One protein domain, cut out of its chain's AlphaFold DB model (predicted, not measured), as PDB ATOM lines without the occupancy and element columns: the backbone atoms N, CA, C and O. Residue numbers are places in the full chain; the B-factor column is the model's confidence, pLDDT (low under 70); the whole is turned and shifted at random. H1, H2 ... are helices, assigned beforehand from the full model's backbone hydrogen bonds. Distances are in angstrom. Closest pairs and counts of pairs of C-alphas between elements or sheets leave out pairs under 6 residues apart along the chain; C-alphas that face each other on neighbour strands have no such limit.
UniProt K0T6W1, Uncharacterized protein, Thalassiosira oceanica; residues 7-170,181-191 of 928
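Overview. This is residues 7 to 170 and 181 to 191 of the 928 residues of an uncharacterized protein of Thalassiosira oceanica (UniProt K0T6W1). Picture a bundle of six helices, mostly side by side, in two sets of three: H1, H2 and H3 make one triangle, H5, H6 and H8 the other, and H3 joins them by packing on H5. H4 packs on H3 with one end, while short H7 and H9 lie near the second set. The printed part has 175 residues with nine named helices, H1 to H9 in order, and no named strand; its class is all helix. It is compact, with a radius of gyration of the C-alphas of 16.3 A, and spans 48 by 40 by 29 A.

Along the chain. Find C-alpha 7 at (173.565, 128.872, 218.882); from there H1 runs 21.3 A to residue 21. Read on through H2, residues 30 to 54, 35.6 A, and H3, residues 62 to 85, 35.1 A. Then come H4, residues 92 to 103, H5, 114 to 126, H6, 130 to 141, H7, 144 to 148, and H8, 152 to 169, 25.5 A. H9, residues 181 to 191, ends at C-alpha 191, (194.228, 141.558, 225.269).

Arrangement. Start at the hub, H3. Its closest C-alphas to H2 are Arg 68 and Ile 52, 5.3 A, in a hairpin at a shallow tilt of 26 degrees. H1 and H2, another hairpin, touch at Gly 13 and Ser 44, 4.1 A. H3 touches H5 with residues 69 to 80 alone, the same way at 9 degrees, closest at His 73 and Ala 115, 5.1 A. H6 and H8 touch at Leu 137 and Leu 161, 5.6 A. Every O i to N i+4 pair is within hydrogen-bond range except in H2, 19 of 21.

Size, cuts and confidence. C-alphas 28 and 106 are farthest apart, 49.8 A. Residues 171 to 180 are cut out, an 11.3 A gap between C-alphas 170 and 181. Confidence is under 70 at, among others, residues 23 to 32 and 181 to 191.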
ATOM      1  N   SER A   7     172.815 128.284 217.763       90.38
ATOM      2  CA  SER A   7     173.565 128.872 218.882       90.38
ATOM      3  C   SER A   7     174.801 128.037 219.220       90.38
ATOM      4  O   SER A   7     175.914 128.556 219.289       90.38
ATOM      5  N   ILE A   8     174.634 126.712 219.303       90.38
ATOM      6  CA  ILE A   8     175.737 125.768 219.550       90.38
ATOM      7  C   ILE A   8     176.772 125.851 218.424       90.38
ATOM      8  O   ILE A   8     177.973 125.916 218.679       90.38
ATOM      9  N   ARG A   9     176.321 125.890 217.163       92.25
ATOM     10  CA  ARG A   9     177.216 126.030 216.005       92.25
ATOM     11  C   ARG A   9     177.968 127.361 216.015       92.25
ATOM     12  O   ARG A   9     179.163 127.365 215.727       92.25
ATOM     13  N   ALA A  10     177.305 128.462 216.368       91.44
ATOM     14  CA  ALA A  10     177.951 129.764 216.498       91.44
ATOM     15  C   ALA A  10     179.009 129.765 217.617       91.44
ATOM     16  O   ALA A  10     180.120 130.247 217.399       91.44
ATOM     17  N   GLY A  11     178.689 129.164 218.769       87.75
ATOM     18  CA  GLY A  11     179.604 129.003 219.899       87.75
ATOM     19  C   GLY A  11     180.838 128.170 219.550       87.75
ATOM     20  O   GLY A  11     181.954 128.640 219.736       87.75
ATOM     21  N   LEU A  12     180.656 126.988 218.951       90.06
ATOM     22  CA  LEU A  12     181.768 126.142 218.488       90.06
ATOM     23  C   LEU A  12     182.649 126.857 217.461       90.06
ATOM     24  O   LEU A  12     183.874 126.776 217.521       90.06
ATOM     25  N   GLY A  13     182.025 127.589 216.536       92.94
ATOM     26  CA  GLY A  13     182.732 128.420 215.569       92.94
ATOM     27  C   GLY A  13     183.640 129.456 216.233       92.94
ATOM     28  O   GLY A  13     184.802 129.589 215.848       92.94
ATOM     29  N   LEU A  14     183.139 130.143 217.263       90.75
ATOM     30  CA  LEU A  14     183.924 131.090 218.054       90.75
ATOM     31  C   LEU A  14     185.038 130.393 218.844       90.75
ATOM     32  O   LEU A  14     186.161 130.881 218.843       90.75
ATOM     33  N   SER A  15     184.770 129.250 219.477       89.31
ATOM     34  CA  SER A  15     185.790 128.501 220.221       89.31
ATOM     35  C   SER A  15     186.961 128.093 219.328       89.31
ATOM     36  O   SER A  15     188.110 128.335 219.687       89.31
ATOM     37  N   TYR A  16     186.685 127.553 218.135       92.75
ATOM     38  CA  TYR A  16     187.735 127.238 217.165       92.75
ATOM     39  C   TYR A  16     188.511 128.481 216.724       92.75
ATOM     40  O   TYR A  16     189.727 128.412 216.589       92.75
ATOM     41  N   LEU A  17     187.839 129.624 216.551       90.06
ATOM     42  CA  LEU A  17     188.513 130.880 216.232       90.06
ATOM     43  C   LEU A  17     189.434 131.327 217.378       90.06
ATOM     44  O   LEU A  17     190.591 131.652 217.137       90.06
ATOM     45  N   LEU A  18     188.977 131.288 218.629       88.12
ATOM     46  CA  LEU A  18     189.789 131.682 219.788       88.12
ATOM     47  C   LEU A  18     191.018 130.780 219.974       88.12
ATOM     48  O   LEU A  18     192.096 131.280 220.287       88.12
ATOM     49  N   LEU A  19     190.898 129.478 219.690       86.88
ATOM     50  CA  LEU A  19     192.036 128.548 219.704       86.88
ATOM     51  C   LEU A  19     193.122 128.909 218.678       86.88
ATOM     52  O   LEU A  19     194.286 128.574 218.879       86.88
ATOM     53  N   THR A  20     192.772 129.614 217.599       86.25
ATOM     54  CA  THR A  20     193.754 130.066 216.594       86.25
ATOM     55  C   THR A  20     194.532 131.291 217.060       86.25
ATOM     56  O   THR A  20     195.724 131.418 216.772       86.25
ATOM     57  N   VAL A  21     193.860 132.164 217.817       79.31
ATOM     58  CA  VAL A  21     194.379 133.451 218.298       79.31
ATOM     59  C   VAL A  21     195.148 133.300 219.615       79.31
ATOM     60  O   VAL A  21     195.944 134.173 219.958       79.31
ATOM     61  N   ALA A  22     194.964 132.190 220.337       77.56
ATOM     62  CA  ALA A  22     195.705 131.908 221.558       77.56
ATOM     63  C   ALA A  22     197.229 132.024 221.310       77.56
ATOM     64  O   ALA A  22     197.757 131.381 220.390       77.56
ATOM     65  N   PRO A  23     197.945 132.862 222.090       66.06
ATOM     66  CA  PRO A  23     199.381 133.028 221.932       66.06
ATOM     67  C   PRO A  23     200.064 131.685 222.180       66.06
ATOM     68  O   PRO A  23     199.800 131.017 223.182       66.06
ATOM     69  N   CYS A  24     200.934 131.275 221.259       60.59
ATOM     70  CA  CYS A  24     201.766 130.106 221.496       60.59
ATOM     71  C   CYS A  24     202.703 130.430 222.656       60.59
ATOM     72  O   CYS A  24     203.431 131.415 222.604       60.59
ATOM     73  N   ALA A  25     202.689 129.608 223.704       52.47
ATOM     74  CA  ALA A  25     203.557 129.789 224.868       52.47
ATOM     75  C   ALA A  25     205.052 129.539 224.559       52.47
ATOM     76  O   ALA A  25     205.887 129.621 225.455       52.47
ATOM     77  N   CYS A  26     205.394 129.220 223.308       48.66
ATOM     78  CA  CYS A  26     206.738 128.906 222.851       48.66
ATOM     79  C   CYS A  26     206.995 129.513 221.459       48.66
ATOM     80  O   CYS A  26     206.340 129.151 220.484       48.66
ATOM     81  N   ASP A  27     207.982 130.407 221.363       47.81
ATOM     82  CA  ASP A  27     208.318 131.141 220.130       47.81
ATOM     83  C   ASP A  27     208.928 130.254 219.018       47.81
ATOM     84  O   ASP A  27     208.988 130.663 217.860       47.81
ATOM     85  N   GLN A  28     209.370 129.027 219.326       49.16
ATOM     86  CA  GLN A  28     210.194 128.208 218.419       49.16
ATOM     87  C   GLN A  28     209.452 127.136 217.589       49.16
ATOM     88  O   GLN A  28     210.046 126.619 216.650       49.16
ATOM     89  N   VAL A  29     208.171 126.824 217.845       53.09
ATOM     90  CA  VAL A  29     207.440 125.713 217.163       53.09
ATOM     91  C   VAL A  29     206.363 126.225 216.184       53.09
ATOM     92  O   VAL A  29     205.307 125.625 215.995       53.09
ATOM     93  N   CYS A  30     206.594 127.374 215.545       55.66
ATOM     94  CA  CYS A  30     205.540 128.063 214.789       55.66
ATOM     95  C   CYS A  30     205.157 127.397 213.451       55.66
ATOM     96  O   CYS A  30     204.024 127.569 213.007       55.66
ATOM     97  N   ALA A  31     206.048 126.632 212.809       54.88
ATOM     98  CA  ALA A  31     205.799 126.116 211.458       54.88
ATOM     99  C   ALA A  31     204.771 124.967 211.425       54.88
ATOM    100  O   ALA A  31     203.783 125.059 210.706       54.88
ATOM    101  N   GLN A  32     204.933 123.926 212.250       60.47
ATOM    102  CA  GLN A  32     203.969 122.811 212.314       60.47
ATOM    103  C   GLN A  32     202.638 123.227 212.965       60.47
ATOM    104  O   GLN A  32     201.566 122.742 212.602       60.47
ATOM    105  N   GLN A  33     202.672 124.194 213.887       73.62
ATOM    106  CA  GLN A  33     201.453 124.766 214.461       73.62
ATOM    107  C   GLN A  33     200.656 125.601 213.455       73.62
ATOM    108  O   GLN A  33     199.461 125.809 213.663       73.62
ATOM    109  N   LEU A  34     201.275 126.058 212.363       80.50
ATOM    110  CA  LEU A  34     200.594 126.831 211.332       80.50
ATOM    111  C   LEU A  34     199.467 126.027 210.675       80.50
ATOM    112  O   LEU A  34     198.366 126.547 210.501       80.50
ATOM    113  N   ASP A  35     199.714 124.755 210.363       82.56
ATOM    114  CA  ASP A  35     198.724 123.892 209.712       82.56
ATOM    115  C   ASP A  35     197.605 123.485 210.673       82.56
ATOM    116  O   ASP A  35     196.426 123.503 210.310       82.56
ATOM    117  N   VAL A  36     197.941 123.241 211.942       84.00
ATOM    118  CA  VAL A  36     196.950 123.013 213.003       84.00
ATOM    119  C   VAL A  36     196.060 124.248 213.191       84.00
ATOM    120  O   VAL A  36     194.834 124.131 213.247       84.00
ATOM    121  N   LYS A  37     196.646 125.452 213.212       88.81
ATOM    122  CA  LYS A  37     195.891 126.712 213.289       88.81
ATOM    123  C   LYS A  37     195.011 126.916 212.059       88.81
ATOM    124  O   LYS A  37     193.837 127.238 212.218       88.81
ATOM    125  N   LYS A  38     195.503 126.647 210.846       90.12
ATOM    126  CA  LYS A  38     194.677 126.680 209.624       90.12
ATOM    127  C   LYS A  38     193.483 125.731 209.721       90.12
ATOM    128  O   LYS A  38     192.366 126.139 209.407       90.12
ATOM    129  N   ASN A  39     193.676 124.512 210.225       89.75
ATOM    130  CA  ASN A  39     192.587 123.552 210.427       89.75
ATOM    131  C   ASN A  39     191.526 124.072 211.406       89.75
ATOM    132  O   ASN A  39     190.330 123.964 211.127       89.75
ATOM    133  N   TYR A  40     191.930 124.706 212.508       93.50
ATOM    134  CA  TYR A  40     190.983 125.354 213.417       93.50
ATOM    135  C   TYR A  40     190.228 126.514 212.756       93.50
ATOM    136  O   TYR A  40     189.015 126.622 212.943       93.50
ATOM    137  N   ILE A  41     190.881 127.326 211.919       93.62
ATOM    138  CA  ILE A  41     190.204 128.388 211.155       93.62
ATOM    139  C   ILE A  41     189.174 127.788 210.192       93.62
ATOM    140  O   ILE A  41     188.032 128.246 210.146       93.62
ATOM    141  N   TYR A  42     189.527 126.730 209.456       94.25
ATOM    142  CA  TYR A  42     188.590 126.064 208.552       94.25
ATOM    143  C   TYR A  42     187.394 125.475 209.301       94.25
ATOM    144  O   TYR A  42     186.254 125.679 208.879       94.25
ATOM    145  N   ASN A  43     187.626 124.821 210.440       92.38
ATOM    146  CA  ASN A  43     186.551 124.309 211.288       92.38
ATOM    147  C   ASN A  43     185.655 125.447 211.794       92.38
ATOM    148  O   ASN A  43     184.431 125.359 211.673       92.38
ATOM    149  N   SER A  44     186.245 126.553 212.258       95.06
ATOM    150  CA  SER A  44     185.508 127.763 212.636       95.06
ATOM    151  C   SER A  44     184.589 128.238 211.502       95.06
ATOM    152  O   SER A  44     183.375 128.356 211.693       95.06
ATOM    153  N   ILE A  45     185.128 128.393 210.287       95.19
ATOM    154  CA  ILE A  45     184.376 128.814 209.093       95.19
ATOM    155  C   ILE A  45     183.201 127.868 208.802       95.19
ATOM    156  O   ILE A  45     182.098 128.339 208.507       95.19
ATOM    157  N   GLN A  46     183.398 126.549 208.887       94.19
ATOM    158  CA  GLN A  46     182.336 125.568 208.624       94.19
ATOM    159  C   GLN A  46     181.202 125.664 209.652       94.19
ATOM    160  O   GLN A  46     180.025 125.725 209.281       94.19
ATOM    161  N   HIS A  47     181.542 125.733 210.942       92.94
ATOM    162  CA  HIS A  47     180.558 125.853 212.017       92.94
ATOM    163  C   HIS A  47     179.758 127.158 211.920       92.94
ATOM    164  O   HIS A  47     178.531 127.143 212.041       92.94
ATOM    165  N   LEU A  48     180.422 128.274 211.614       94.00
ATOM    166  CA  LEU A  48     179.775 129.578 211.482       94.00
ATOM    167  C   LEU A  48     178.870 129.647 210.245       94.00
ATOM    168  O   LEU A  48     177.745 130.138 210.334       94.00
ATOM    169  N   LYS A  49     179.285 129.073 209.108       93.88
ATOM    170  CA  LYS A  49     178.416 128.929 207.925       93.88
ATOM    171  C   LYS A  49     177.169 128.100 208.227       93.88
ATOM    172  O   LYS A  49     176.072 128.493 207.823       93.88
ATOM    173  N   ALA A  50     177.319 126.993 208.957       91.88
ATOM    174  CA  ALA A  50     176.192 126.168 209.380       91.88
ATOM    175  C   ALA A  50     175.232 126.951 210.292       91.88
ATOM    176  O   ALA A  50     174.029 126.948 210.041       91.88
ATOM    177  N   ALA A  51     175.746 127.697 211.277       92.75
ATOM    178  CA  ALA A  51     174.937 128.546 212.158       92.75
ATOM    179  C   ALA A  51     174.118 129.595 211.379       92.75
ATOM    180  O   ALA A  51     172.927 129.793 211.635       92.75
ATOM    181  N   ILE A  52     174.727 130.233 210.373       91.38
ATOM    182  CA  ILE A  52     174.051 131.205 209.496       91.38
ATOM    183  C   ILE A  52     172.976 130.529 208.637       91.38
ATOM    184  O   ILE A  52     171.925 131.116 208.394       91.38
ATOM    185  N   GLY A  53     173.228 129.311 208.155       91.00
ATOM    186  CA  GLY A  53     172.252 128.532 207.391       91.00
ATOM    187  C   GLY A  53     171.041 128.130 208.234       91.00
ATOM    188  O   GLY A  53     169.906 128.375 207.831       91.00
ATOM    189  N   LEU A  54     171.289 127.579 209.422       91.06
ATOM    190  CA  LEU A  54     170.263 127.090 210.349       91.06
ATOM    191  C   LEU A  54     169.393 128.230 210.903       91.06
ATOM    192  O   LEU A  54     168.172 128.103 210.984       91.06
ATOM    193  N   SER A  55     169.990 129.392 211.181       90.31
ATOM    194  CA  SER A  55     169.258 130.581 211.647       90.31
ATOM    195  C   SER A  55     168.347 131.226 210.593       90.31
ATOM    196  O   SER A  55     167.523 132.062 210.946       90.31
ATOM    197  N   LYS A  56     168.432 130.844 209.307       86.69
ATOM    198  CA  LYS A  56     167.454 131.289 208.290       86.69
ATOM    199  C   LYS A  56     166.086 130.620 208.447       86.69
ATOM    200  O   LYS A  56     165.098 131.198 208.006       86.69
ATOM    201  N   GLY A  57     166.051 129.398 208.986       81.19
ATOM    202  CA  GLY A  57     164.831 128.599 209.137       81.19
ATOM    203  C   GLY A  57     164.128 128.799 210.477       81.19
ATOM    204  O   GLY A  57     162.913 128.623 210.556       81.19
ATOM    205  N   ALA A  58     164.866 129.207 211.514       76.19
ATOM    206  CA  ALA A  58     164.265 129.682 212.751       76.19
ATOM    207  C   ALA A  58     163.418 130.918 212.413       76.19
ATOM    208  O   ALA A  58     163.931 131.875 211.834       76.19
ATOM    209  N   SER A  59     162.112 130.875 212.710       61.84
ATOM    210  CA  SER A  59     161.203 132.028 212.600       61.84
ATOM    211  C   SER A  59     161.908 133.285 213.099       61.84
ATOM    212  O   SER A  59     162.665 133.143 214.051       61.84
ATOM    213  N   ALA A  60     161.671 134.454 212.486       75.19
ATOM    214  CA  ALA A  60     162.340 135.741 212.738       75.19
ATOM    215  C   ALA A  60     162.202 136.265 214.188       75.19
ATOM    216  O   ALA A  60     161.704 137.361 214.435       75.19
ATOM    217  N   THR A  61     162.623 135.461 215.152       86.44
ATOM    218  CA  THR A  61     162.766 135.779 216.551       86.44
ATOM    219  C   THR A  61     163.998 136.652 216.682       86.44
ATOM    220  O   THR A  61     164.981 136.528 215.942       86.44
ATOM    221  N   GLU A  62     163.932 137.563 217.639       84.31
ATOM    222  CA  GLU A  62     165.044 138.434 217.990       84.31
ATOM    223  C   GLU A  62     166.311 137.622 218.305       84.31
ATOM    224  O   GLU A  62     167.396 137.953 217.829       84.31
ATOM    225  N   GLU A  63     166.147 136.478 218.976       84.00
ATOM    226  CA  GLU A  63     167.221 135.529 219.276       84.00
ATOM    227  C   GLU A  63     167.855 134.920 218.014       84.00
ATOM    228  O   GLU A  63     169.078 134.913 217.875       84.00
ATOM    229  N   GLY A  64     167.048 134.467 217.046       85.69
ATOM    230  CA  GLY A  64     167.556 133.926 215.781       85.69
ATOM    231  C   GLY A  64     168.352 134.965 214.986       85.69
ATOM    232  O   GLY A  64     169.407 134.653 214.427       85.69
ATOM    233  N   ASN A  65     167.897 136.221 214.997       84.62
ATOM    234  CA  ASN A  65     168.605 137.341 214.378       84.62
ATOM    235  C   ASN A  65     169.906 137.684 215.117       84.62
ATOM    236  O   ASN A  65     170.917 137.953 214.462       84.62
ATOM    237  N   ALA A  66     169.915 137.634 216.452       82.69
ATOM    238  CA  ALA A  66     171.111 137.862 217.259       82.69
ATOM    239  C   ALA A  66     172.178 136.786 217.000       82.69
ATOM    240  O   ALA A  66     173.319 137.123 216.672       82.69
ATOM    241  N   ILE A  67     171.795 135.503 217.033       85.88
ATOM    242  CA  ILE A  67     172.689 134.372 216.733       85.88
ATOM    243  C   ILE A  67     173.244 134.491 215.313       85.88
ATOM    244  O   ILE A  67     174.448 134.347 215.096       85.88
ATOM    245  N   ARG A  68     172.384 134.795 214.333       87.44
ATOM    246  CA  ARG A  68     172.798 134.982 212.939       87.44
ATOM    247  C   ARG A  68     173.804 136.120 212.794       87.44
ATOM    248  O   ARG A  68     174.794 135.963 212.087       87.44
ATOM    249  N   THR A  69     173.567 137.246 213.465       84.06
ATOM    250  CA  THR A  69     174.453 138.418 213.421       84.06
ATOM    251  C   THR A  69     175.809 138.112 214.052       84.06
ATOM    252  O   THR A  69     176.840 138.400 213.444       84.06
ATOM    253  N   ALA A  70     175.823 137.453 215.215       84.06
ATOM    254  CA  ALA A  70     177.051 137.008 215.871       84.06
ATOM    255  C   ALA A  70     177.838 136.010 215.003       84.06
ATOM    256  O   ALA A  70     179.048 136.148 214.834       84.06
ATOM    257  N   ALA A  71     177.153 135.046 214.378       89.06
ATOM    258  CA  ALA A  71     177.790 134.077 213.493       89.06
ATOM    259  C   ALA A  71     178.401 134.733 212.240       89.06
ATOM    260  O   ALA A  71     179.491 134.350 211.825       89.06
ATOM    261  N   ILE A  72     177.741 135.741 211.655       86.94
ATOM    262  CA  ILE A  72     178.277 136.523 210.524       86.94
ATOM    263  C   ILE A  72     179.498 137.333 210.951       86.94
ATOM    264  O   ILE A  72     180.487 137.367 210.217       86.94
ATOM    265  N   HIS A  73     179.443 137.962 212.129       85.56
ATOM    266  CA  HIS A  73     180.573 138.707 212.672       85.56
ATOM    267  C   HIS A  73     181.801 137.801 212.814       85.56
ATOM    268  O   HIS A  73     182.841 138.056 212.206       85.56
ATOM    269  N   ASN A  74     181.641 136.680 213.518       88.31
ATOM    270  CA  ASN A  74     182.717 135.722 213.744       88.31
ATOM    271  C   ASN A  74     183.215 135.099 212.431       88.31
ATOM    272  O   ASN A  74     184.404 134.822 212.304       88.31
ATOM    273  N   LEU A  75     182.337 134.902 211.435       91.88
ATOM    274  CA  LEU A  75     182.734 134.353 210.135       91.88
ATOM    275  C   LEU A  75     183.641 135.328 209.382       91.88
ATOM    276  O   LEU A  75     184.633 134.907 208.794       91.88
ATOM    277  N   GLY A  76     183.323 136.624 209.424       88.88
ATOM    278  CA  GLY A  76     184.192 137.651 208.859       88.88
ATOM    279  C   GLY A  76     185.550 137.704 209.561       88.88
ATOM    280  O   GLY A  76     186.569 137.735 208.881       88.88
ATOM    281  N   LEU A  77     185.583 137.615 210.897       87.44
ATOM    282  CA  LEU A  77     186.841 137.538 211.651       87.44
ATOM    283  C   LEU A  77     187.668 136.304 211.270       87.44
ATOM    284  O   LEU A  77     188.863 136.432 211.032       87.44
ATOM    285  N   ALA A  78     187.043 135.131 211.144       90.56
ATOM    286  CA  ALA A  78     187.735 133.914 210.724       90.56
ATOM    287  C   ALA A  78     188.355 134.050 209.323       90.56
ATOM    288  O   ALA A  78     189.470 133.585 209.103       90.56
ATOM    289  N   TYR A  79     187.677 134.733 208.394       92.44
ATOM    290  CA  TYR A  79     188.233 135.033 207.075       92.44
ATOM    291  C   TYR A  79     189.385 136.041 207.112       92.44
ATOM    292  O   TYR A  79     190.365 135.839 206.407       92.44
ATOM    293  N   ILE A  80     189.311 137.075 207.955       88.94
ATOM    294  CA  ILE A  80     190.415 138.034 208.143       88.94
ATOM    295  C   ILE A  80     191.641 137.333 208.741       88.94
ATOM    296  O   ILE A  80     192.764 137.550 208.294       88.94
ATOM    297  N   VAL A  81     191.432 136.454 209.725       88.50
ATOM    298  CA  VAL A  81     192.506 135.636 210.297       88.50
ATOM    299  C   VAL A  81     193.085 134.712 209.222       88.50
ATOM    300  O   VAL A  81     194.304 134.622 209.106       88.50
ATOM    301  N   LEU A  82     192.254 134.086 208.382       90.81
ATOM    302  CA  LEU A  82     192.732 133.253 207.274       90.81
ATOM    303  C   LEU A  82     193.577 134.043 206.262       90.81
ATOM    304  O   LEU A  82     194.640 133.559 205.883       90.81
ATOM    305  N   ASP A  83     193.141 135.252 205.883       88.50
ATOM    306  CA  ASP A  83     193.882 136.156 204.989       88.50
ATOM    307  C   ASP A  83     195.288 136.447 205.538       88.50
ATOM    308  O   ASP A  83     196.256 136.488 204.780       88.50
ATOM    309  N   SER A  84     195.429 136.559 206.864       83.75
ATOM    310  CA  SER A  84     196.723 136.808 207.511       83.75
ATOM    311  C   SER A  84     197.704 135.629 207.460       83.75
ATOM    312  O   SER A  84     198.908 135.838 207.580       83.75
ATOM    313  N   TYR A  85     197.205 134.403 207.270       85.19
ATOM    314  CA  TYR A  85     198.014 133.179 207.219       85.19
ATOM    315  C   TYR A  85     198.435 132.770 205.811       85.19
ATOM    316  O   TYR A  85     199.243 131.854 205.637       85.19
ATOM    317  N   THR A  86     197.862 133.403 204.799       82.75
ATOM    318  CA  THR A  86     198.209 133.167 203.407       82.75
ATOM    319  C   THR A  86     199.137 134.267 202.936       82.75
ATOM    320  O   THR A  86     198.707 135.388 202.689       82.75
ATOM    321  N   GLU A  87     200.423 133.943 202.816       71.81
ATOM    322  CA  GLU A  87     201.424 134.810 202.194       71.81
ATOM    323  C   GLU A  87     201.105 134.951 200.695       71.81
ATOM    324  O   GLU A  87     201.583 134.205 199.844       71.81
ATOM    325  N   GLY A  88     200.193 135.864 200.366       67.19
ATOM    326  CA  GLY A  88     199.713 136.101 199.010       67.19
ATOM    327  C   GLY A  88     198.486 137.010 198.998       67.19
ATOM    328  O   GLY A  88     197.828 137.193 200.014       67.19
ATOM    329  N   MET A  89     198.156 137.585 197.837       58.53
ATOM    330  CA  MET A  89     196.956 138.420 197.642       58.53
ATOM    331  C   MET A  89     195.630 137.634 197.737       58.53
ATOM    332  O   MET A  89     194.665 137.984 197.062       58.53
ATOM    333  N   SER A  90     195.550 136.545 198.505       65.31
ATOM    334  CA  SER A  90     194.254 135.930 198.774       65.31
ATOM    335  C   SER A  90     193.442 136.861 199.661       65.31
ATOM    336  O   SER A  90     193.896 137.322 200.704       65.31
ATOM    337  N   THR A  91     192.241 137.160 199.188       83.94
ATOM    338  CA  THR A  91     191.299 138.065 199.826       83.94
ATOM    339  C   THR A  91     190.041 137.293 200.192       83.94
ATOM    340  O   THR A  91     188.952 137.644 199.743       83.94
ATOM    341  N   TYR A  92     190.163 136.219 200.976       89.75
ATOM    342  CA  TYR A  92     189.038 135.373 201.371       89.75
ATOM    343  C   TYR A  92     187.919 136.190 202.018       89.75
ATOM    344  O   TYR A  92     186.746 135.942 201.724       89.75
ATOM    345  N   PHE A  93     188.254 137.194 202.844       90.44
ATOM    346  CA  PHE A  93     187.244 138.105 203.379       90.44
ATOM    347  C   PHE A  93     186.567 138.918 202.270       90.44
ATOM    348  O   PHE A  93     185.340 139.002 202.244       90.44
ATOM    349  N   SER A  94     187.340 139.485 201.337       86.94
ATOM    350  CA  SER A  94     186.782 140.310 200.253       86.94
ATOM    351  C   SER A  94     185.946 139.483 199.277       86.94
ATOM    352  O   SER A  94     184.893 139.942 198.846       86.94
ATOM    353  N   ASP A  95     186.354 138.253 198.973       90.19
ATOM    354  CA  ASP A  95     185.622 137.327 198.108       90.19
ATOM    355  C   ASP A  95     184.301 136.908 198.755       90.19
ATOM    356  O   ASP A  95     183.252 136.864 198.107       90.19
ATOM    357  N   TRP A  96     184.326 136.639 200.064       92.00
ATOM    358  CA  TRP A  96     183.123 136.355 200.835       92.00
ATOM    359  C   TRP A  96     182.192 137.572 200.914       92.00
ATOM    360  O   TRP A  96     180.989 137.438 200.670       92.00
ATOM    361  N   ALA A  97     182.736 138.758 201.188       87.56
ATOM    362  CA  ALA A  97     181.998 140.016 201.215       87.56
ATOM    363  C   ALA A  97     181.361 140.326 199.850       87.56
ATOM    364  O   ALA A  97     180.164 140.612 199.775       87.56
ATOM    365  N   ALA A  98     182.115 140.174 198.759       88.62
ATOM    366  CA  ALA A  98     181.630 140.344 197.394       88.62
ATOM    367  C   ALA A  98     180.553 139.308 197.041       88.62
ATOM    368  O   ALA A  98     179.542 139.656 196.436       88.62
ATOM    369  N   SER A  99     180.716 138.049 197.458       87.25
ATOM    370  CA  SER A  99     179.705 137.000 197.277       87.25
ATOM    371  C   SER A  99     178.399 137.336 198.007       87.25
ATOM    372  O   SER A  99     177.311 137.205 197.437       87.25
ATOM    373  N   LEU A 100     178.485 137.865 199.234       84.62
ATOM    374  CA  LEU A 100     177.318 138.364 199.962       84.62
ATOM    375  C   LEU A 100     176.647 139.526 199.220       84.62
ATOM    376  O   LEU A 100     175.438 139.462 198.995       84.62
ATOM    377  N   GLN A 101     177.417 140.520 198.773       85.50
ATOM    378  CA  GLN A 101     176.920 141.663 197.998       85.50
ATOM    379  C   GLN A 101     176.261 141.241 196.676       85.50
ATOM    380  O   GLN A 101     175.183 141.725 196.343       85.50
ATOM    381  N   GLN A 102     176.845 140.283 195.952       85.81
ATOM    382  CA  GLN A 102     176.286 139.751 194.706       85.81
ATOM    383  C   GLN A 102     175.006 138.940 194.935       85.81
ATOM    384  O   GLN A 102     174.071 139.011 194.132       85.81
ATOM    385  N   SER A 103     174.946 138.170 196.028       79.44
ATOM    386  CA  SER A 103     173.753 137.400 196.395       79.44
ATOM    387  C   SER A 103     172.594 138.303 196.838       79.44
ATOM    388  O   SER A 103     171.425 137.981 196.612       79.44
ATOM    389  N   ALA A 104     172.908 139.470 197.401       70.38
ATOM    390  CA  ALA A 104     171.956 140.469 197.858       70.38
ATOM    391  C   ALA A 104     171.519 141.407 196.721       70.38
ATOM    392  O   ALA A 104     171.706 142.619 196.774       70.38
ATOM    393  N   LYS A 105     170.860 140.863 195.692       60.56
ATOM    394  CA  LYS A 105     170.197 141.682 194.651       60.56
ATOM    395  C   LYS A 105     169.046 142.565 195.177       60.56
ATOM    396  O   LYS A 105     168.515 143.373 194.424       60.56
ATOM    397  N   TYR A 106     168.690 142.434 196.453       51.19
ATOM    398  CA  TYR A 106     167.776 143.293 197.208       51.19
ATOM    399  C   TYR A 106     168.415 143.522 198.582       51.19
ATOM    400  O   TYR A 106     168.945 142.557 199.130       51.19
ATOM    401  N   SER A 107     168.392 144.760 199.096       57.41
ATOM    402  CA  SER A 107     168.934 145.204 200.397       57.41
ATOM    403  C   SER A 107     168.807 144.127 201.479       57.41
ATOM    404  O   SER A 107     167.766 143.985 202.126       57.41
ATOM    405  N   HIS A 108     169.841 143.294 201.623       70.12
ATOM    406  CA  HIS A 108     169.797 142.200 202.576       70.12
ATOM    407  C   HIS A 108     170.208 142.786 203.931       70.12
ATOM    408  O   HIS A 108     171.316 143.320 204.017       70.12
ATOM    409  N   PRO A 109     169.423 142.590 205.010       74.94
ATOM    410  CA  PRO A 109     169.728 143.096 206.360       74.94
ATOM    411  C   PRO A 109     171.111 142.713 206.919       74.94
ATOM    412  O   PRO A 109     171.518 143.197 207.963       74.94
ATOM    413  N   ILE A 110     171.823 141.807 206.242       73.88
ATOM    414  CA  ILE A 110     173.168 141.362 206.605       73.88
ATOM    415  C   ILE A 110     174.210 142.395 206.189       73.88
ATOM    416  O   ILE A 110     175.100 142.695 206.974       73.88
ATOM    417  N   ILE A 111     174.109 142.929 204.971       79.00
ATOM    418  CA  ILE A 111     175.079 143.905 204.455       79.00
ATOM    419  C   ILE A 111     174.901 145.236 205.184       79.00
ATOM    420  O   ILE A 111     175.868 145.932 205.459       79.00
ATOM    421  N   GLU A 112     173.663 145.540 205.569       80.19
ATOM    422  CA  GLU A 112     173.328 146.698 206.399       80.19
ATOM    423  C   GLU A 112     173.597 146.458 207.896       80.19
ATOM    424  O   GLU A 112     173.450 147.377 208.702       80.19
ATOM    425  N   SER A 113     173.998 145.243 208.294       83.00
ATOM    426  CA  SER A 113     174.332 144.965 209.692       83.00
ATOM    427  C   SER A 113     175.666 145.612 210.062       83.00
ATOM    428  O   SER A 113     176.651 145.514 209.326       83.00
ATOM    429  N   TRP A 114     175.748 146.218 211.247       82.50
ATOM    430  CA  TRP A 114     177.014 146.798 211.713       82.50
ATOM    431  C   TRP A 114     178.100 145.747 211.899       82.50
ATOM    432  O   TRP A 114     179.267 146.060 211.717       82.50
ATOM    433  N   ALA A 115     177.732 144.501 212.202       79.12
ATOM    434  CA  ALA A 115     178.673 143.388 212.275       79.12
ATOM    435  C   ALA A 115     179.474 143.220 210.975       79.12
ATOM    436  O   ALA A 115     180.687 143.021 211.020       79.12
ATOM    437  N   PHE A 116     178.804 143.331 209.823       84.50
ATOM    438  CA  PHE A 116     179.453 143.263 208.517       84.50
ATOM    439  C   PHE A 116     180.366 144.471 208.288       84.50
ATOM    440  O   PHE A 116     181.535 144.303 207.953       84.50
ATOM    441  N   ALA A 117     179.863 145.676 208.551       85.25
ATOM    442  CA  ALA A 117     180.608 146.908 208.319       85.25
ATOM    443  C   ALA A 117     181.837 147.050 209.252       85.25
ATOM    444  O   ALA A 117     182.886 147.535 208.831       85.25
ATOM    445  N   VAL A 118     181.749 146.565 210.499       85.56
ATOM    446  CA  VAL A 118     182.880 146.483 211.446       85.56
ATOM    447  C   VAL A 118     183.953 145.525 210.938       85.56
ATOM    448  O   VAL A 118     185.138 145.854 210.997       85.56
ATOM    449  N   ASN A 119     183.552 144.367 210.407       86.06
ATOM    450  CA  ASN A 119     184.491 143.419 209.814       86.06
ATOM    451  C   ASN A 119     185.153 143.984 208.558       86.06
ATOM    452  O   ASN A 119     186.348 143.797 208.362       86.06
ATOM    453  N   GLU A 120     184.401 144.705 207.728       89.06
ATOM    454  CA  GLU A 120     184.947 145.375 206.551       89.06
ATOM    455  C   GLU A 120     185.989 146.426 206.948       89.06
ATOM    456  O   GLU A 120     187.094 146.416 206.414       89.06
ATOM    457  N   GLY A 121     185.708 147.243 207.969       89.38
ATOM    458  CA  GLY A 121     186.691 148.167 208.540       89.38
ATOM    459  C   GLY A 121     187.942 147.464 209.084       89.38
ATOM    460  O   GLY A 121     189.059 147.903 208.818       89.38
ATOM    461  N   ALA A 122     187.781 146.342 209.794       85.56
ATOM    462  CA  ALA A 122     188.903 145.546 210.299       85.56
ATOM    463  C   ALA A 122     189.740 144.919 209.167       85.56
ATOM    464  O   ALA A 122     190.969 144.923 209.233       85.56
ATOM    465  N   SER A 123     189.095 144.429 208.105       88.25
ATOM    466  CA  SER A 123     189.773 143.904 206.916       88.25
ATOM    467  C   SER A 123     190.546 144.999 206.176       88.25
ATOM    468  O   SER A 123     191.704 144.796 205.803       88.25
ATOM    469  N   LEU A 124     189.960 146.192 206.033       87.31
ATOM    470  CA  LEU A 124     190.632 147.347 205.435       87.31
ATOM    471  C   LEU A 124     191.886 147.730 206.233       87.31
ATOM    472  O   LEU A 124     192.953 147.870 205.630       87.31
ATOM    473  N   LEU A 125     191.808 147.766 207.571       85.81
ATOM    474  CA  LEU A 125     192.982 147.967 208.431       85.81
ATOM    475  C   LEU A 125     194.037 146.881 208.235       85.81
ATOM    476  O   LEU A 125     195.217 147.192 208.080       85.81
ATOM    477  N   HIS A 126     193.621 145.616 208.187       81.62
ATOM    478  CA  HIS A 126     194.533 144.493 207.993       81.62
ATOM    479  C   HIS A 126     195.272 144.553 206.643       81.62
ATOM    480  O   HIS A 126     196.455 144.208 206.563       81.62
ATOM    481  N   SER A 127     194.590 145.032 205.597       81.50
ATOM    482  CA  SER A 127     195.147 145.230 204.252       81.50
ATOM    483  C   SER A 127     195.984 146.509 204.093       81.50
ATOM    484  O   SER A 127     196.486 146.776 203.004       81.50
ATOM    485  N   GLY A 128     196.126 147.318 205.152       85.44
ATOM    486  CA  GLY A 128     196.850 148.592 205.115       85.44
ATOM    487  C   GLY A 128     196.089 149.741 204.439       85.44
ATOM    488  O   GLY A 128     196.645 150.825 204.271       85.44
ATOM    489  N   LYS A 129     194.813 149.548 204.084       89.56
ATOM    490  CA  LYS A 129     193.915 150.572 203.520       89.56
ATOM    491  C   LYS A 129     193.309 151.425 204.634       89.56
ATOM    492  O   LYS A 129     192.109 151.383 204.911       89.56
ATOM    493  N   VAL A 130     194.182 152.131 205.354       90.69
ATOM    494  CA  VAL A 130     193.826 152.858 206.584       90.69
ATOM    495  C   VAL A 130     192.813 153.973 206.305       90.69
ATOM    496  O   VAL A 130     191.910 154.193 207.109       90.69
ATOM    497  N   ASP A 131     192.907 154.643 205.156       92.31
ATOM    498  CA  ASP A 131     192.012 155.745 204.787       92.31
ATOM    499  C   ASP A 131     190.576 155.271 204.560       92.31
ATOM    500  O   ASP A 131     189.631 155.842 205.109       92.31
ATOM    501  N   GLU A 132     190.416 154.191 203.803       92.69
ATOM    502  CA  GLU A 132     189.132 153.545 203.566       92.69
ATOM    503  C   GLU A 132     188.555 152.984 204.867       92.69
ATOM    504  O   GLU A 132     187.360 153.137 205.119       92.69
ATOM    505  N   ALA A 133     189.396 152.400 205.730       90.62
ATOM    506  CA  ALA A 133     188.963 151.913 207.034       90.62
ATOM    507  C   ALA A 133     188.402 153.035 207.918       90.62
ATOM    508  O   ALA A 133     187.349 152.858 208.530       90.62
ATOM    509  N   ILE A 134     189.070 154.196 207.969       92.75
ATOM    510  CA  ILE A 134     188.587 155.363 208.720       92.75
ATOM    511  C   ILE A 134     187.222 155.793 208.188       92.75
ATOM    512  O   ILE A 134     186.294 155.931 208.979       92.75
ATOM    513  N   LEU A 135     187.069 155.948 206.869       93.38
ATOM    514  CA  LEU A 135     185.795 156.355 206.268       93.38
ATOM    515  C   LEU A 135     184.663 155.372 206.603       93.38
ATOM    516  O   LEU A 135     183.575 155.791 207.002       93.38
ATOM    517  N   GLN A 136     184.934 154.068 206.496       90.44
ATOM    518  CA  GLN A 136     183.976 153.010 206.815       90.44
ATOM    519  C   GLN A 136     183.556 153.061 208.295       90.44
ATOM    520  O   GLN A 136     182.369 153.033 208.620       90.44
ATOM    521  N   LEU A 137     184.527 153.159 209.208       91.38
ATOM    522  CA  LEU A 137     184.294 153.114 210.653       91.38
ATOM    523  C   LEU A 137     183.692 154.423 211.196       91.38
ATOM    524  O   LEU A 137     182.885 154.390 212.130       91.38
ATOM    525  N   GLU A 138     184.001 155.577 210.595       93.12
ATOM    526  CA  GLU A 138     183.332 156.855 210.883       93.12
ATOM    527  C   GLU A 138     181.861 156.824 210.479       93.12
ATOM    528  O   GLU A 138     180.999 157.249 211.253       93.12
ATOM    529  N   LEU A 139     181.543 156.258 209.311       91.94
ATOM    530  CA  LEU A 139     180.161 156.108 208.860       91.94
ATOM    531  C   LEU A 139     179.334 155.257 209.841       91.94
ATOM    532  O   LEU A 139     178.197 155.601 210.160       91.94
ATOM    533  N   ILE A 140     179.916 154.178 210.371       88.62
ATOM    534  CA  ILE A 140     179.245 153.301 211.343       88.62
ATOM    535  C   ILE A 140     179.092 154.001 212.696       88.62
ATOM    536  O   ILE A 140     177.996 154.030 213.260       88.62
ATOM    537  N   SER A 141     180.174 154.585 213.216       86.62
ATOM    538  CA  SER A 141     180.194 155.213 214.546       86.62
ATOM    539  C   SER A 141     179.330 156.475 214.644       86.62
ATOM    540  O   SER A 141     178.877 156.812 215.741       86.62
ATOM    541  N   SER A 142     179.062 157.134 213.513       87.25
ATOM    542  CA  SER A 142     178.157 158.287 213.401       87.25
ATOM    543  C   SER A 142     176.689 157.915 213.155       87.25
ATOM    544  O   SER A 142     175.821 158.789 213.211       87.25
ATOM    545  N   SER A 143     176.373 156.637 212.921       85.75
ATOM    546  CA  SER A 143     174.988 156.204 212.727       85.75
ATOM    547  C   SER A 143     174.157 156.381 214.011       85.75
ATOM    548  O   SER A 143     174.613 156.104 215.121       85.75
ATOM    549  N   GLN A 144     172.910 156.851 213.867       75.56
ATOM    550  CA  GLN A 144     172.001 157.199 214.976       75.56
ATOM    551  C   GLN A 144     171.893 156.133 216.091       75.56
ATOM    552  O   GLN A 144     171.879 156.504 217.265       75.56
ATOM    553  N   PRO A 145     171.893 154.823 215.790       72.31
ATOM    554  CA  PRO A 145     171.820 153.795 216.827       72.31
ATOM    555  C   PRO A 145     173.112 153.639 217.648       72.31
ATOM    556  O   PRO A 145     173.056 153.270 218.820       72.31
ATOM    557  N   CYS A 146     174.268 153.967 217.067       74.25
ATOM    558  CA  CYS A 146     175.571 153.984 217.741       74.25
ATOM    559  C   CYS A 146     175.678 155.135 218.764       74.25
ATOM    560  O   CYS A 146     176.467 155.092 219.710       74.25
ATOM    561  N   ILE A 147     174.873 156.184 218.578       73.94
ATOM    562  CA  ILE A 147     174.783 157.328 219.491       73.94
ATOM    563  C   ILE A 147     173.902 156.976 220.697       73.94
ATOM    564  O   ILE A 147     174.205 157.389 221.812       73.94
ATOM    565  N   SER A 148     172.831 156.199 220.490       64.81
ATOM    566  CA  SER A 148     171.834 155.906 221.527       64.81
ATOM    567  C   SER A 148     172.038 154.585 222.273       64.81
ATOM    568  O   SER A 148     171.451 154.410 223.336       64.81
ATOM    569  N   THR A 149     172.814 153.637 221.736       56.84
ATOM    570  CA  THR A 149     173.003 152.309 222.344       56.84
ATOM    571  C   THR A 149     174.483 151.995 222.570       56.84
ATOM    572  O   THR A 149     175.301 152.143 221.664       56.84
ATOM    573  N   GLN A 150     174.833 151.498 223.764       63.66
ATOM    574  CA  GLN A 150     176.139 150.876 224.049       63.66
ATOM    575  C   GLN A 150     176.215 149.467 223.432       63.66
ATOM    576  O   GLN A 150     176.555 148.490 224.097       63.66
ATOM    577  N   SER A 151     175.835 149.325 222.159       74.19
ATOM    578  CA  SER A 151     175.972 148.044 221.471       74.19
ATOM    579  C   SER A 151     177.461 147.668 221.408       74.19
ATOM    580  O   SER A 151     178.267 148.515 221.003       74.19
ATOM    581  N   PRO A 152     177.850 146.424 221.745       69.12
ATOM    582  CA  PRO A 152     179.237 145.966 221.649       69.12
ATOM    583  C   PRO A 152     179.861 146.219 220.270       69.12
ATOM    584  O   PRO A 152     181.022 146.607 220.177       69.12
ATOM    585  N   ALA A 153     179.071 146.108 219.196       69.50
ATOM    586  CA  ALA A 153     179.522 146.411 217.839       69.50
ATOM    587  C   ALA A 153     179.925 147.887 217.663       69.50
ATOM    588  O   ALA A 153     180.871 148.180 216.938       69.50
ATOM    589  N   CYS A 154     179.247 148.814 218.346       80.75
ATOM    590  CA  CYS A 154     179.583 150.235 218.297       80.75
ATOM    591  C   CYS A 154     180.891 150.542 219.033       80.75
ATOM    592  O   CYS A 154     181.692 151.352 218.565       80.75
ATOM    593  N   LEU A 155     181.123 149.874 220.169       79.94
ATOM    594  CA  LEU A 155     182.382 149.983 220.907       79.94
ATOM    595  C   LEU A 155     183.549 149.475 220.056       79.94
ATOM    596  O   LEU A 155     184.525 150.201 219.888       79.94
ATOM    597  N   ILE A 156     183.400 148.304 219.428       76.81
ATOM    598  CA  ILE A 156     184.411 147.747 218.517       76.81
ATOM    599  C   ILE A 156     184.642 148.686 217.321       76.81
ATOM    600  O   ILE A 156     185.785 148.951 216.958       76.81
ATOM    601  N   ALA A 157     183.580 149.247 216.728       82.38
ATOM    602  CA  ALA A 157     183.703 150.196 215.620       82.38
ATOM    603  C   ALA A 157     184.504 151.451 216.011       82.38
ATOM    604  O   ALA A 157     185.387 151.875 215.266       82.38
ATOM    605  N   ARG A 158     184.215 152.040 217.182       86.50
ATOM    606  CA  ARG A 158     184.930 153.220 217.698       86.50
ATOM    607  C   ARG A 158     186.388 152.913 218.017       86.50
ATOM    608  O   ARG A 158     187.252 153.713 217.689       86.50
ATOM    609  N   GLN A 159     186.666 151.748 218.585       82.31
ATOM    610  CA  GLN A 159     188.034 151.333 218.893       82.31
ATOM    611  C   GLN A 159     188.854 151.075 217.635       82.31
ATOM    612  O   GLN A 159     189.971 151.571 217.515       82.31
ATOM    613  N   ASN A 160     188.291 150.362 216.656       81.44
ATOM    614  CA  ASN A 160     188.950 150.175 215.366       81.44
ATOM    615  C   ASN A 160     189.192 151.526 214.679       81.44
ATOM    616  O   ASN A 160     190.220 151.707 214.033       81.44
ATOM    617  N   LEU A 161     188.277 152.490 214.839       89.88
ATOM    618  CA  LEU A 161     188.443 153.844 214.314       89.88
ATOM    619  C   LEU A 161     189.584 154.602 215.006       89.88
ATOM    620  O   LEU A 161     190.364 155.271 214.332       89.88
ATOM    621  N   GLU A 162     189.687 154.517 216.332       88.50
ATOM    622  CA  GLU A 162     190.794 155.107 217.092       88.50
ATOM    623  C   GLU A 162     192.132 154.512 216.655       88.50
ATOM    624  O   GLU A 162     193.052 155.254 216.325       88.50
ATOM    625  N   LEU A 163     192.207 153.188 216.525       83.56
ATOM    626  CA  LEU A 163     193.395 152.482 216.048       83.56
ATOM    627  C   LEU A 163     193.775 152.885 214.616       83.56
ATOM    628  O   LEU A 163     194.945 153.120 214.320       83.56
ATOM    629  N   ALA A 164     192.790 153.025 213.729       84.62
ATOM    630  CA  ALA A 164     193.002 153.517 212.371       84.62
ATOM    631  C   ALA A 164     193.569 154.947 212.362       84.62
ATOM    632  O   ALA A 164     194.492 155.258 211.607       84.62
ATOM    633  N   LYS A 165     193.050 155.818 213.235       89.94
ATOM    634  CA  LYS A 165     193.542 157.191 213.408       89.94
ATOM    635  C   LYS A 165     194.944 157.225 214.008       89.94
ATOM    636  O   LYS A 165     195.749 158.025 213.546       89.94
ATOM    637  N   GLU A 166     195.266 156.355 214.962       86.19
ATOM    638  CA  GLU A 166     196.628 156.200 215.490       86.19
ATOM    639  C   GLU A 166     197.607 155.782 214.388       86.19
ATOM    640  O   GLU A 166     198.663 156.390 214.249       86.19
ATOM    641  N   LEU A 167     197.245 154.810 213.546       82.62
ATOM    642  CA  LEU A 167     198.086 154.384 212.421       82.62
ATOM    643  C   LEU A 167     198.288 155.503 211.382       82.62
ATOM    644  O   LEU A 167     199.368 155.633 210.801       82.62
ATOM    645  N   LYS A 168     197.262 156.333 211.151       88.00
ATOM    646  CA  LYS A 168     197.312 157.431 210.175       88.00
ATOM    647  C   LYS A 168     197.953 158.721 210.697       88.00
ATOM    648  O   LYS A 168     198.498 159.478 209.899       88.00
ATOM    649  N   PHE A 169     197.853 159.014 211.988       87.56
ATOM    650  CA  PHE A 169     198.240 160.315 212.553       87.56
ATOM    651  C   PHE A 169     199.209 160.210 213.742       87.56
ATOM    652  O   PHE A 169     199.558 161.232 214.331       87.56
ATOM    653  N   GLY A 170     199.631 159.001 214.118       83.06
ATOM    654  CA  GLY A 170     200.549 158.760 215.226       83.06
ATOM    655  C   GLY A 170     201.970 159.283 214.965       83.06
ATOM    656  O   GLY A 170     202.405 159.363 213.814       83.06
ATOM    657  N   GLY A 181     203.537 147.200 213.466       48.22
ATOM    658  CA  GLY A 181     202.168 147.684 213.652       48.22
ATOM    659  C   GLY A 181     201.134 146.557 213.586       48.22
ATOM    660  O   GLY A 181     200.222 146.520 214.410       48.22
ATOM    661  N   ARG A 182     201.310 145.589 212.673       51.31
ATOM    662  CA  ARG A 182     200.434 144.411 212.533       51.31
ATOM    663  C   ARG A 182     200.467 143.493 213.757       51.31
ATOM    664  O   ARG A 182     199.413 143.069 214.219       51.31
ATOM    665  N   ILE A 183     201.641 143.221 214.327       49.31
ATOM    666  CA  ILE A 183     201.767 142.380 215.534       49.31
ATOM    667  C   ILE A 183     201.194 143.099 216.769       49.31
ATOM    668  O   ILE A 183     200.473 142.493 217.565       49.31
ATOM    669  N   ALA A 184     201.431 144.410 216.896       47.62
ATOM    670  CA  ALA A 184     200.854 145.229 217.963       47.62
ATOM    671  C   ALA A 184     199.318 145.325 217.872       47.62
ATOM    672  O   ALA A 184     198.642 145.324 218.904       47.62
ATOM    673  N   LEU A 185     198.762 145.355 216.655       48.53
ATOM    674  CA  LEU A 185     197.322 145.315 216.382       48.53
ATOM    675  C   LEU A 185     196.688 144.037 216.952       48.53
ATOM    676  O   LEU A 185     195.718 144.116 217.703       48.53
ATOM    677  N   TYR A 186     197.274 142.868 216.676       53.25
ATOM    678  CA  TYR A 186     196.776 141.586 217.183       53.25
ATOM    679  C   TYR A 186     196.885 141.466 218.702       53.25
ATOM    680  O   TYR A 186     195.930 141.054 219.353       53.25
ATOM    681  N   GLN A 187     198.001 141.898 219.293       48.31
ATOM    682  CA  GLN A 187     198.161 141.880 220.749       48.31
ATOM    683  C   GLN A 187     197.186 142.831 221.458       48.31
ATOM    684  O   GLN A 187     196.684 142.492 222.530       48.31
ATOM    685  N   LYS A 188     196.891 144.000 220.871       50.12
ATOM    686  CA  LYS A 188     195.885 144.938 221.399       50.12
ATOM    687  C   LYS A 188     194.463 144.378 221.266       50.12
ATOM    688  O   LYS A 188     193.707 144.472 222.227       50.12
ATOM    689  N   ILE A 189     194.118 143.751 220.137       46.47
ATOM    690  CA  ILE A 189     192.796 143.135 219.914       46.47
ATOM    691  C   ILE A 189     192.578 141.925 220.844       46.47
ATOM    692  O   ILE A 189     191.525 141.827 221.474       46.47
ATOM    693  N   SER A 190     193.572 141.040 221.002       42.88
ATOM    694  CA  SER A 190     193.474 139.856 221.874       42.88
ATOM    695  C   SER A 190     193.406 140.206 223.360       42.88
ATOM    696  O   SER A 190     192.516 139.720 224.049       42.88
ATOM    697  N   ARG A 191     194.274 141.104 223.861       44.66
ATOM    698  CA  ARG A 191     194.228 141.558 225.269       44.66
ATOM    699  C   ARG A 191     192.903 142.224 225.630       44.66
ATOM    700  O   ARG A 191     192.545 142.298 226.802       44.66
TER     701      ARG A 191